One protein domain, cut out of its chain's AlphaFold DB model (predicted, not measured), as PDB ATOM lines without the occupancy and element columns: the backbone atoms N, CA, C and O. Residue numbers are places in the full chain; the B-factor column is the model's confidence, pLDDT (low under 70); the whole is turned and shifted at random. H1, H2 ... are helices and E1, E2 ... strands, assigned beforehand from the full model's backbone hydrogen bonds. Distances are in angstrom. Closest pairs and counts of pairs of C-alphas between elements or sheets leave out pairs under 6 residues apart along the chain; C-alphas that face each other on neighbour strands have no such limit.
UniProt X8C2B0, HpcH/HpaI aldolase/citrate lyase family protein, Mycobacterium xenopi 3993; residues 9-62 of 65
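This is residues 9 to 62 of the 65 residues of the protein "HpcH/HpaI aldolase/citrate lyase family protein" of Mycobacterium xenopi 3993 (UniProt X8C2B0). What does the printed part look like? A long helix, H1, begins over one face of a ribbon of two side-by-side strands, E1 and E2, and runs on beyond it as an arm that gives the rod its length, while a short helix, H3, packs on the ribbon with its Ile 50 close to Val 11 of H1, and another short helix, H2, sits at the opposite end of the rod, past the end of E1 at Ile 38. What is it made of? The printed part has 54 residues with three named helices and two named strands in the order H1 E1 H2 H3 E2; the class is mixed, helices and strands, and the sheet, in order E1 E2, is parallel. How compact is it? It is only just loose, close to compact, with a radius of gyration of the C-alphas of 12.1 A and spans of 38 by 16 by 16 A.

How does H1, residues 9 to 25, stand to the strands E1, residues 34 to 38, and E2, residues 56 to 61? Its closest C-alphas to E1 are those of Val 11 and Ile 34, 7.9 A apart, and to E2 those of Val 11 and Val 56, also 7.9 A apart. How do E1 and E2 pair? They are parallel neighbours at 25 degrees, with N 36 and O 58 at 2.9 A and N 60 and O 36 at 2.8 A within hydrogen-bond range. Where do H2, residues 41 to 45, and H3, residues 47 to 51, come in? With E1 and E2 they form a strand-helix-strand unit, two parallel neighbour strands with helices between, and its crossover is right-handed. The closest C-alphas of H3 and E2 are those of Ala 51 and Leu 59, 7.2 A apart; those of E1 and H2 are Ile 38 and Leu 44, 6.8 A apart. How do the helices stand? H1 and H3 are close but not clearly touching, with the C-alphas of Val 11 and Ile 50 at 7.3 A, while H1 and H2 are apart. In H1, H2 and H3 every O i to N i+4 pair is within hydrogen-bond range.

Where does H1 run? It goes from C-alpha 9 at (42.091, 16.681, -10.701) to C-alpha 25 at (28.709, 31.808, 3.009), 24.4 A. How long are the others? E1 measures 12.5 A, H2 6.2 A, H3 5.9 A and E2 14.0 A, the last ending with C-alpha 61 at (44.179, 3.936, 2.094).

How large is it? The two C-alphas farthest apart, those of Gly 26 and Ala 41, are 38.4 A apart. Are there cuts or long links? The printed part has no cut and no long link; H1 to E1 is a short link and the other three are tight. Is the confidence low anywhere? No printed residue is under 70, and the mean pLDDT of the printed part is 97.5.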
ATOM      1  N   SER A   9      43.219  15.906 -10.166       98.56
ATOM      2  CA  SER A   9      42.091  16.681 -10.701       98.56
ATOM      3  C   SER A   9      40.802  16.496  -9.901       98.56
ATOM      4  O   SER A   9      40.022  17.442  -9.807       98.56
ATOM      5  N   HIS A  10      40.596  15.345  -9.245       98.50
ATOM      6  CA  HIS A  10      39.447  15.142  -8.353       98.50
ATOM      7  C   HIS A  10      39.493  16.113  -7.164       98.50
ATOM      8  O   HIS A  10      38.471  16.686  -6.784       98.50
ATOM      9  N   VAL A  11      40.688  16.339  -6.609       98.62
ATOM     10  CA  VAL A  11      40.897  17.286  -5.506       98.62
ATOM     11  C   VAL A  11      40.691  18.721  -5.987       98.62
ATOM     12  O   VAL A  11      39.993  19.481  -5.326       98.62
ATOM     13  N   HIS A  12      41.216  19.078  -7.163       98.69
ATOM     14  CA  HIS A  12      41.033  20.416  -7.740       98.69
ATOM     15  C   HIS A  12      39.562  20.715  -8.058       98.69
ATOM     16  O   HIS A  12      39.085  21.823  -7.823       98.69
ATOM     17  N   ALA A  13      38.816  19.726  -8.558       98.56
ATOM     18  CA  ALA A  13      37.385  19.873  -8.790       98.56
ATOM     19  C   ALA A  13      36.633  20.156  -7.479       98.56
ATOM     20  O   ALA A  13      35.785  21.047  -7.438       98.56
ATOM     21  N   LEU A  14      36.974  19.447  -6.394       98.62
ATOM     22  CA  LEU A  14      36.391  19.707  -5.079       98.62
ATOM     23  C   LEU A  14      36.825  21.068  -4.509       98.62
ATOM     24  O   LEU A  14      35.991  21.775  -3.951       98.62
ATOM     25  N   ASP A  15      38.086  21.467  -4.684       98.62
ATOM     26  CA  ASP A  15      38.607  22.774  -4.264       98.62
ATOM     27  C   ASP A  15      37.813  23.943  -4.871       98.62
ATOM     28  O   ASP A  15      37.451  24.880  -4.156       98.62
ATOM     29  N   LEU A  16      37.444  23.860  -6.155       98.62
ATOM     30  CA  LEU A  16      36.595  24.867  -6.803       98.62
ATOM     31  C   LEU A  16      35.213  24.969  -6.140       98.62
ATOM     32  O   LEU A  16      34.735  26.074  -5.867       98.62
ATOM     33  N   LEU A  17      34.583  23.826  -5.848       98.62
ATOM     34  CA  LEU A  17      33.269  23.782  -5.199       98.62
ATOM     35  C   LEU A  17      33.329  24.307  -3.759       98.62
ATOM     36  O   LEU A  17      32.464  25.081  -3.351       98.62
ATOM     37  N   LEU A  18      34.363  23.929  -3.002       98.56
ATOM     38  CA  LEU A  18      34.573  24.405  -1.634       98.56
ATOM     39  C   LEU A  18      34.873  25.900  -1.597       98.56
ATOM     40  O   LEU A  18      34.308  26.610  -0.772       98.56
ATOM     41  N   THR A  19      35.691  26.400  -2.520       98.75
ATOM     42  CA  THR A  19      35.983  27.833  -2.636       98.75
ATOM     43  C   THR A  19      34.714  28.634  -2.930       98.75
ATOM     44  O   THR A  19      34.485  29.684  -2.325       98.75
ATOM     45  N   GLN A  20      33.847  28.133  -3.817       98.75
ATOM     46  CA  GLN A  20      32.558  28.770  -4.088       98.75
ATOM     47  C   GLN A  20      31.639  28.745  -2.860       98.75
ATOM     48  O   GLN A  20      31.060  29.777  -2.522       98.75
ATOM     49  N   LEU A  21      31.548  27.606  -2.167       98.62
ATOM     50  CA  LEU A  21      30.784  27.468  -0.927       98.62
ATOM     51  C   LEU A  21      31.263  28.466   0.139       98.62
ATOM     52  O   LEU A  21      30.463  29.226   0.681       98.62
ATOM     53  N   GLU A  22      32.566  28.496   0.415       98.75
ATOM     54  CA  GLU A  22      33.160  29.397   1.404       98.75
ATOM     55  C   GLU A  22      32.871  30.860   1.056       98.75
ATOM     56  O   GLU A  22      32.434  31.622   1.916       98.75
ATOM     57  N   THR A  23      33.001  31.227  -0.222       98.69
ATOM     58  CA  THR A  23      32.711  32.585  -0.702       98.69
ATOM     59  C   THR A  23      31.241  32.966  -0.507       98.69
ATOM     60  O   THR A  23      30.953  34.040   0.021       98.69
ATOM     61  N   VAL A  24      30.301  32.096  -0.897       98.62
ATOM     62  CA  VAL A  24      28.848  32.349  -0.787       98.62
ATOM     63  C   VAL A  24      28.408  32.512   0.669       98.62
ATOM     64  O   VAL A  24      27.507  33.300   0.957       98.62
ATOM     65  N   HIS A  25      29.052  31.795   1.588       98.50
ATOM     66  CA  HIS A  25      28.709  31.808   3.009       98.50
ATOM     67  C   HIS A  25      29.593  32.734   3.860       98.50
ATOM     68  O   HIS A  25      29.420  32.774   5.078       98.50
ATOM     69  N   GLY A  26      30.519  33.485   3.254       98.25
ATOM     70  CA  GLY A  26      31.428  34.384   3.975       98.25
ATOM     71  C   GLY A  26      32.400  33.662   4.917       98.25
ATOM     72  O   GLY A  26      32.828  34.237   5.918       98.25
ATOM     73  N   LEU A  27      32.726  32.401   4.629       98.31
ATOM     74  CA  LEU A  27      33.722  31.622   5.366       98.31
ATOM     75  C   LEU A  27      35.139  31.934   4.845       98.31
ATOM     76  O   LEU A  27      35.293  32.325   3.686       98.31
ATOM     77  N   PRO A  28      36.196  31.737   5.659       98.00
ATOM     78  CA  PRO A  28      37.569  31.863   5.183       98.00
ATOM     79  C   PRO A  28      37.850  30.893   4.032       98.00
ATOM     80  O   PRO A  28      37.700  29.681   4.191       98.00
ATOM     81  N   VAL A  29      38.291  31.422   2.888       98.31
ATOM     82  CA  VAL A  29      38.683  30.592   1.743       98.31
ATOM     83  C   VAL A  29      39.904  29.754   2.118       98.31
ATOM     84  O   VAL A  29      40.900  30.290   2.604       98.31
ATOM     85  N   GLY A  30      39.830  28.445   1.902       97.69
ATOM     86  CA  GLY A  30      40.878  27.501   2.303       97.69
ATOM     87  C   GLY A  30      40.652  26.865   3.677       97.69
ATOM     88  O   GLY A  30      41.443  26.017   4.080       97.69
ATOM     89  N   GLY A  31      39.599  27.261   4.402       97.50
ATOM     90  CA  GLY A  31      39.337  26.793   5.767       97.50
ATOM     91  C   GLY A  31      38.868  25.338   5.850       97.50
ATOM     92  O   GLY A  31      39.135  24.664   6.845       97.50
ATOM     93  N   ILE A  32      38.192  24.835   4.814       98.25
ATOM     94  CA  ILE A  32      37.745  23.440   4.738       98.25
ATOM     95  C   ILE A  32      38.862  22.574   4.145       98.25
ATOM     96  O   ILE A  32      39.247  22.751   2.986       98.25
ATOM     97  N   GLY A  33      39.353  21.625   4.943       98.12
ATOM     98  CA  GLY A  33      40.339  20.628   4.537       98.12
ATOM     99  C   GLY A  33      39.743  19.401   3.847       98.12
ATOM    100  O   GLY A  33      38.554  19.096   3.978       98.12
ATOM    101  N   ILE A  34      40.588  18.685   3.107       98.50
ATOM    102  CA  ILE A  34      40.231  17.487   2.353       98.50
ATOM    103  C   ILE A  34      41.082  16.319   2.844       98.50
ATOM    104  O   ILE A  34      42.288  16.251   2.618       98.50
ATOM    105  N   ASP A  35      40.418  15.350   3.454       98.25
ATOM    106  CA  ASP A  35      40.983  14.021   3.638       98.25
ATOM    107  C   ASP A  35      40.716  13.196   2.381       98.25
ATOM    108  O   ASP A  35      39.557  12.984   2.006       98.25
ATOM    109  N   VAL A  36      41.780  12.768   1.710       98.38
ATOM    110  CA  VAL A  36      41.709  12.032   0.449       98.38
ATOM    111  C   VAL A  36      41.823  10.542   0.714       98.38
ATOM    112  O   VAL A  36      42.745  10.103   1.400       98.38
ATOM    113  N   GLN A  37      40.920   9.755   0.136       97.44
ATOM    114  CA  GLN A  37      40.956   8.302   0.222       97.44
ATOM    115  C   GLN A  37      41.284   7.672  -1.140       97.44
ATOM    116  O   GLN A  37      40.584   7.885  -2.133       97.44
ATOM    117  N   ILE A  38      42.374   6.902  -1.164       96.69
ATOM    118  CA  ILE A  38      42.888   6.158  -2.319       96.69
ATOM    119  C   ILE A  38      42.421   4.706  -2.214       96.69
ATOM    120  O   ILE A  38      42.577   4.087  -1.160       96.69
ATOM    121  N   GLU A  39      41.877   4.156  -3.299       95.56
ATOM    122  CA  GLU A  39      41.288   2.804  -3.322       95.56
ATOM    123  C   GLU A  39      41.802   1.923  -4.472       95.56
ATOM    124  O   GLU A  39      41.488   0.739  -4.515       95.56
ATOM    125  N   ASP A  40      42.605   2.463  -5.394       95.06
ATOM    126  CA  ASP A  40      43.098   1.728  -6.559       95.06
ATOM    127  C   ASP A  40      44.599   1.950  -6.828       95.06
ATOM    128  O   ASP A  40      45.265   2.823  -6.257       95.06
ATOM    129  N   ALA A  41      45.157   1.115  -7.709       95.25
ATOM    130  CA  ALA A  41      46.569   1.171  -8.086       95.25
ATOM    131  C   ALA A  41      46.944   2.478  -8.807       95.25
ATOM    132  O   ALA A  41      48.088   2.934  -8.715       95.25
ATOM    133  N   GLN A  42      45.995   3.097  -9.514       96.75
ATOM    134  CA  GLN A  42      46.228   4.361 -10.202       96.75
ATOM    135  C   GLN A  42      46.424   5.497  -9.192       96.75
ATOM    136  O   GLN A  42      47.391   6.251  -9.299       96.75
ATOM    137  N   GLY A  43      45.582   5.578  -8.163       96.56
ATOM    138  CA  GLY A  43      45.721   6.551  -7.088       96.56
ATOM    139  C   GLY A  43      47.010   6.363  -6.288       96.56
ATOM    140  O   GLY A  43      47.659   7.351  -5.952       96.56
ATOM    141  N   LEU A  44      47.457   5.118  -6.073       96.25
ATOM    142  CA  LEU A  44      48.780   4.852  -5.489       96.25
ATOM    143  C   LEU A  44      49.925   5.334  -6.391       96.25
ATOM    144  O   LEU A  44      50.896   5.904  -5.899       96.25
ATOM    145  N   THR A  45      49.804   5.149  -7.706       98.06
ATOM    146  CA  THR A  45      50.791   5.641  -8.685       98.06
ATOM    147  C   THR A  45      50.866   7.173  -8.678       98.06
ATOM    148  O   THR A  45      51.950   7.747  -8.762       98.06
ATOM    149  N   ASN A  46      49.721   7.835  -8.503       98.25
ATOM    150  CA  ASN A  46      49.582   9.292  -8.533       98.25
ATOM    151  C   ASN A  46      49.690   9.961  -7.149       98.25
ATOM    152  O   ASN A  46      49.454  11.167  -7.028       98.25
ATOM    153  N   ILE A  47      50.063   9.213  -6.103       97.44
ATOM    154  CA  ILE A  47      49.931   9.644  -4.703       97.44
ATOM    155  C   ILE A  47      50.645  10.964  -4.397       97.44
ATOM    156  O   ILE A  47      50.110  11.784  -3.662       97.44
ATOM    157  N   ASN A  48      51.807  11.222  -5.004       98.44
ATOM    158  CA  ASN A  48      52.557  12.461  -4.783       98.44
ATOM    159  C   ASN A  48      51.833  13.689  -5.351       98.44
ATOM    160  O   ASN A  48      51.788  14.733  -4.706       98.44
ATOM    161  N   ALA A  49      51.252  13.567  -6.547       98.62
ATOM    162  CA  ALA A  49      50.497  14.655  -7.164       98.62
ATOM    163  C   ALA A  49      49.208  14.938  -6.383       98.62
ATOM    164  O   ALA A  49      48.838  16.093  -6.190       98.62
ATOM    165  N   ILE A  50      48.558  13.881  -5.891       98.62
ATOM    166  CA  ILE A  50      47.374  13.980  -5.037       98.62
ATOM    167  C   ILE A  50      47.734  14.632  -3.696       98.62
ATOM    168  O   ILE A  50      47.049  15.556  -3.280       98.62
ATOM    169  N   ALA A  51      48.827  14.218  -3.052       98.31
ATOM    170  CA  ALA A  51      49.298  14.785  -1.785       98.31
ATOM    171  C   ALA A  51      49.627  16.283  -1.877       98.31
ATOM    172  O   ALA A  51      49.440  17.016  -0.912       98.31
ATOM    173  N   ALA A  52      50.131  16.725  -3.031       98.56
ATOM    174  CA  ALA A  52      50.478  18.118  -3.288       98.56
ATOM    175  C   ALA A  52      49.274  18.990  -3.691       98.56
ATOM    176  O   ALA A  52      49.432  20.201  -3.854       98.56
ATOM    177  N   ALA A  53      48.090  18.399  -3.893       98.56
ATOM    178  CA  ALA A  53      46.908  19.133  -4.322       98.56
ATOM    179  C   ALA A  53      46.359  20.053  -3.206       98.56
ATOM    180  O   ALA A  53      46.599  19.813  -2.017       98.56
ATOM    181  N   PRO A  54      45.603  21.112  -3.559       98.31
ATOM    182  CA  PRO A  54      45.070  22.058  -2.586       98.31
ATOM    183  C   PRO A  54      44.235  21.383  -1.496       98.31
ATOM    184  O   PRO A  54      43.477  20.451  -1.760       98.31
ATOM    185  N   ARG A  55      44.341  21.908  -0.268       98.25
ATOM    186  CA  ARG A  55      43.550  21.510   0.911       98.25
ATOM    187  C   ARG A  55      43.741  20.072   1.392       98.25
ATOM    188  O   ARG A  55      43.072  19.696   2.352       98.25
ATOM    189  N   VAL A  56      44.626  19.274   0.791       98.44
ATOM    190  CA  VAL A  56      44.882  17.911   1.275       98.44
ATOM    191  C   VAL A  56      45.513  17.963   2.664       98.44
ATOM    192  O   VAL A  56      46.552  18.587   2.865       98.44
ATOM    193  N   GLN A  57      44.858  17.319   3.630       98.00
ATOM    194  CA  GLN A  57      45.304  17.258   5.028       98.00
ATOM    195  C   GLN A  57      45.754  15.856   5.430       98.00
ATOM    196  O   GLN A  57      46.693  15.705   6.212       98.00
ATOM    197  N   ALA A  58      45.110  14.834   4.872       97.81
ATOM    198  CA  ALA A  58      45.440  13.443   5.115       97.81
ATOM    199  C   ALA A  58      45.237  12.601   3.854       97.81
ATOM    200  O   ALA A  58      44.375  12.886   3.018       97.81
ATOM    201  N   LEU A  59      46.022  11.529   3.764       97.62
ATOM    202  CA  LEU A  59      45.855  10.456   2.794       97.62
ATOM    203  C   LEU A  59      45.439   9.193   3.544       97.62
ATOM    204  O   LEU A  59      46.119   8.765   4.479       97.62
ATOM    205  N   VAL A  60      44.333   8.594   3.127       95.62
ATOM    206  CA  VAL A  60      43.784   7.362   3.689       95.62
ATOM    207  C   VAL A  60      43.821   6.288   2.612       95.62
ATOM    208  O   VAL A  60      43.368   6.505   1.492       95.62
ATOM    209  N   LEU A  61      44.334   5.109   2.948       92.12
ATOM    210  CA  LEU A  61      44.179   3.936   2.094       92.12
ATOM    211  C   LEU A  61      42.854   3.270   2.454       92.12
ATOM    212  O   LEU A  61      42.654   2.843   3.592       92.12
ATOM    213  N   GLY A  62      41.920   3.263   1.505       79.69
ATOM    214  CA  GLY A  62      40.654   2.560   1.655       79.69
ATOM    215  C   GLY A  62      40.839   1.041   1.641       79.69
ATOM    216  O   GLY A  62      41.911   0.545   1.282       79.69
TER     217      GLY A  62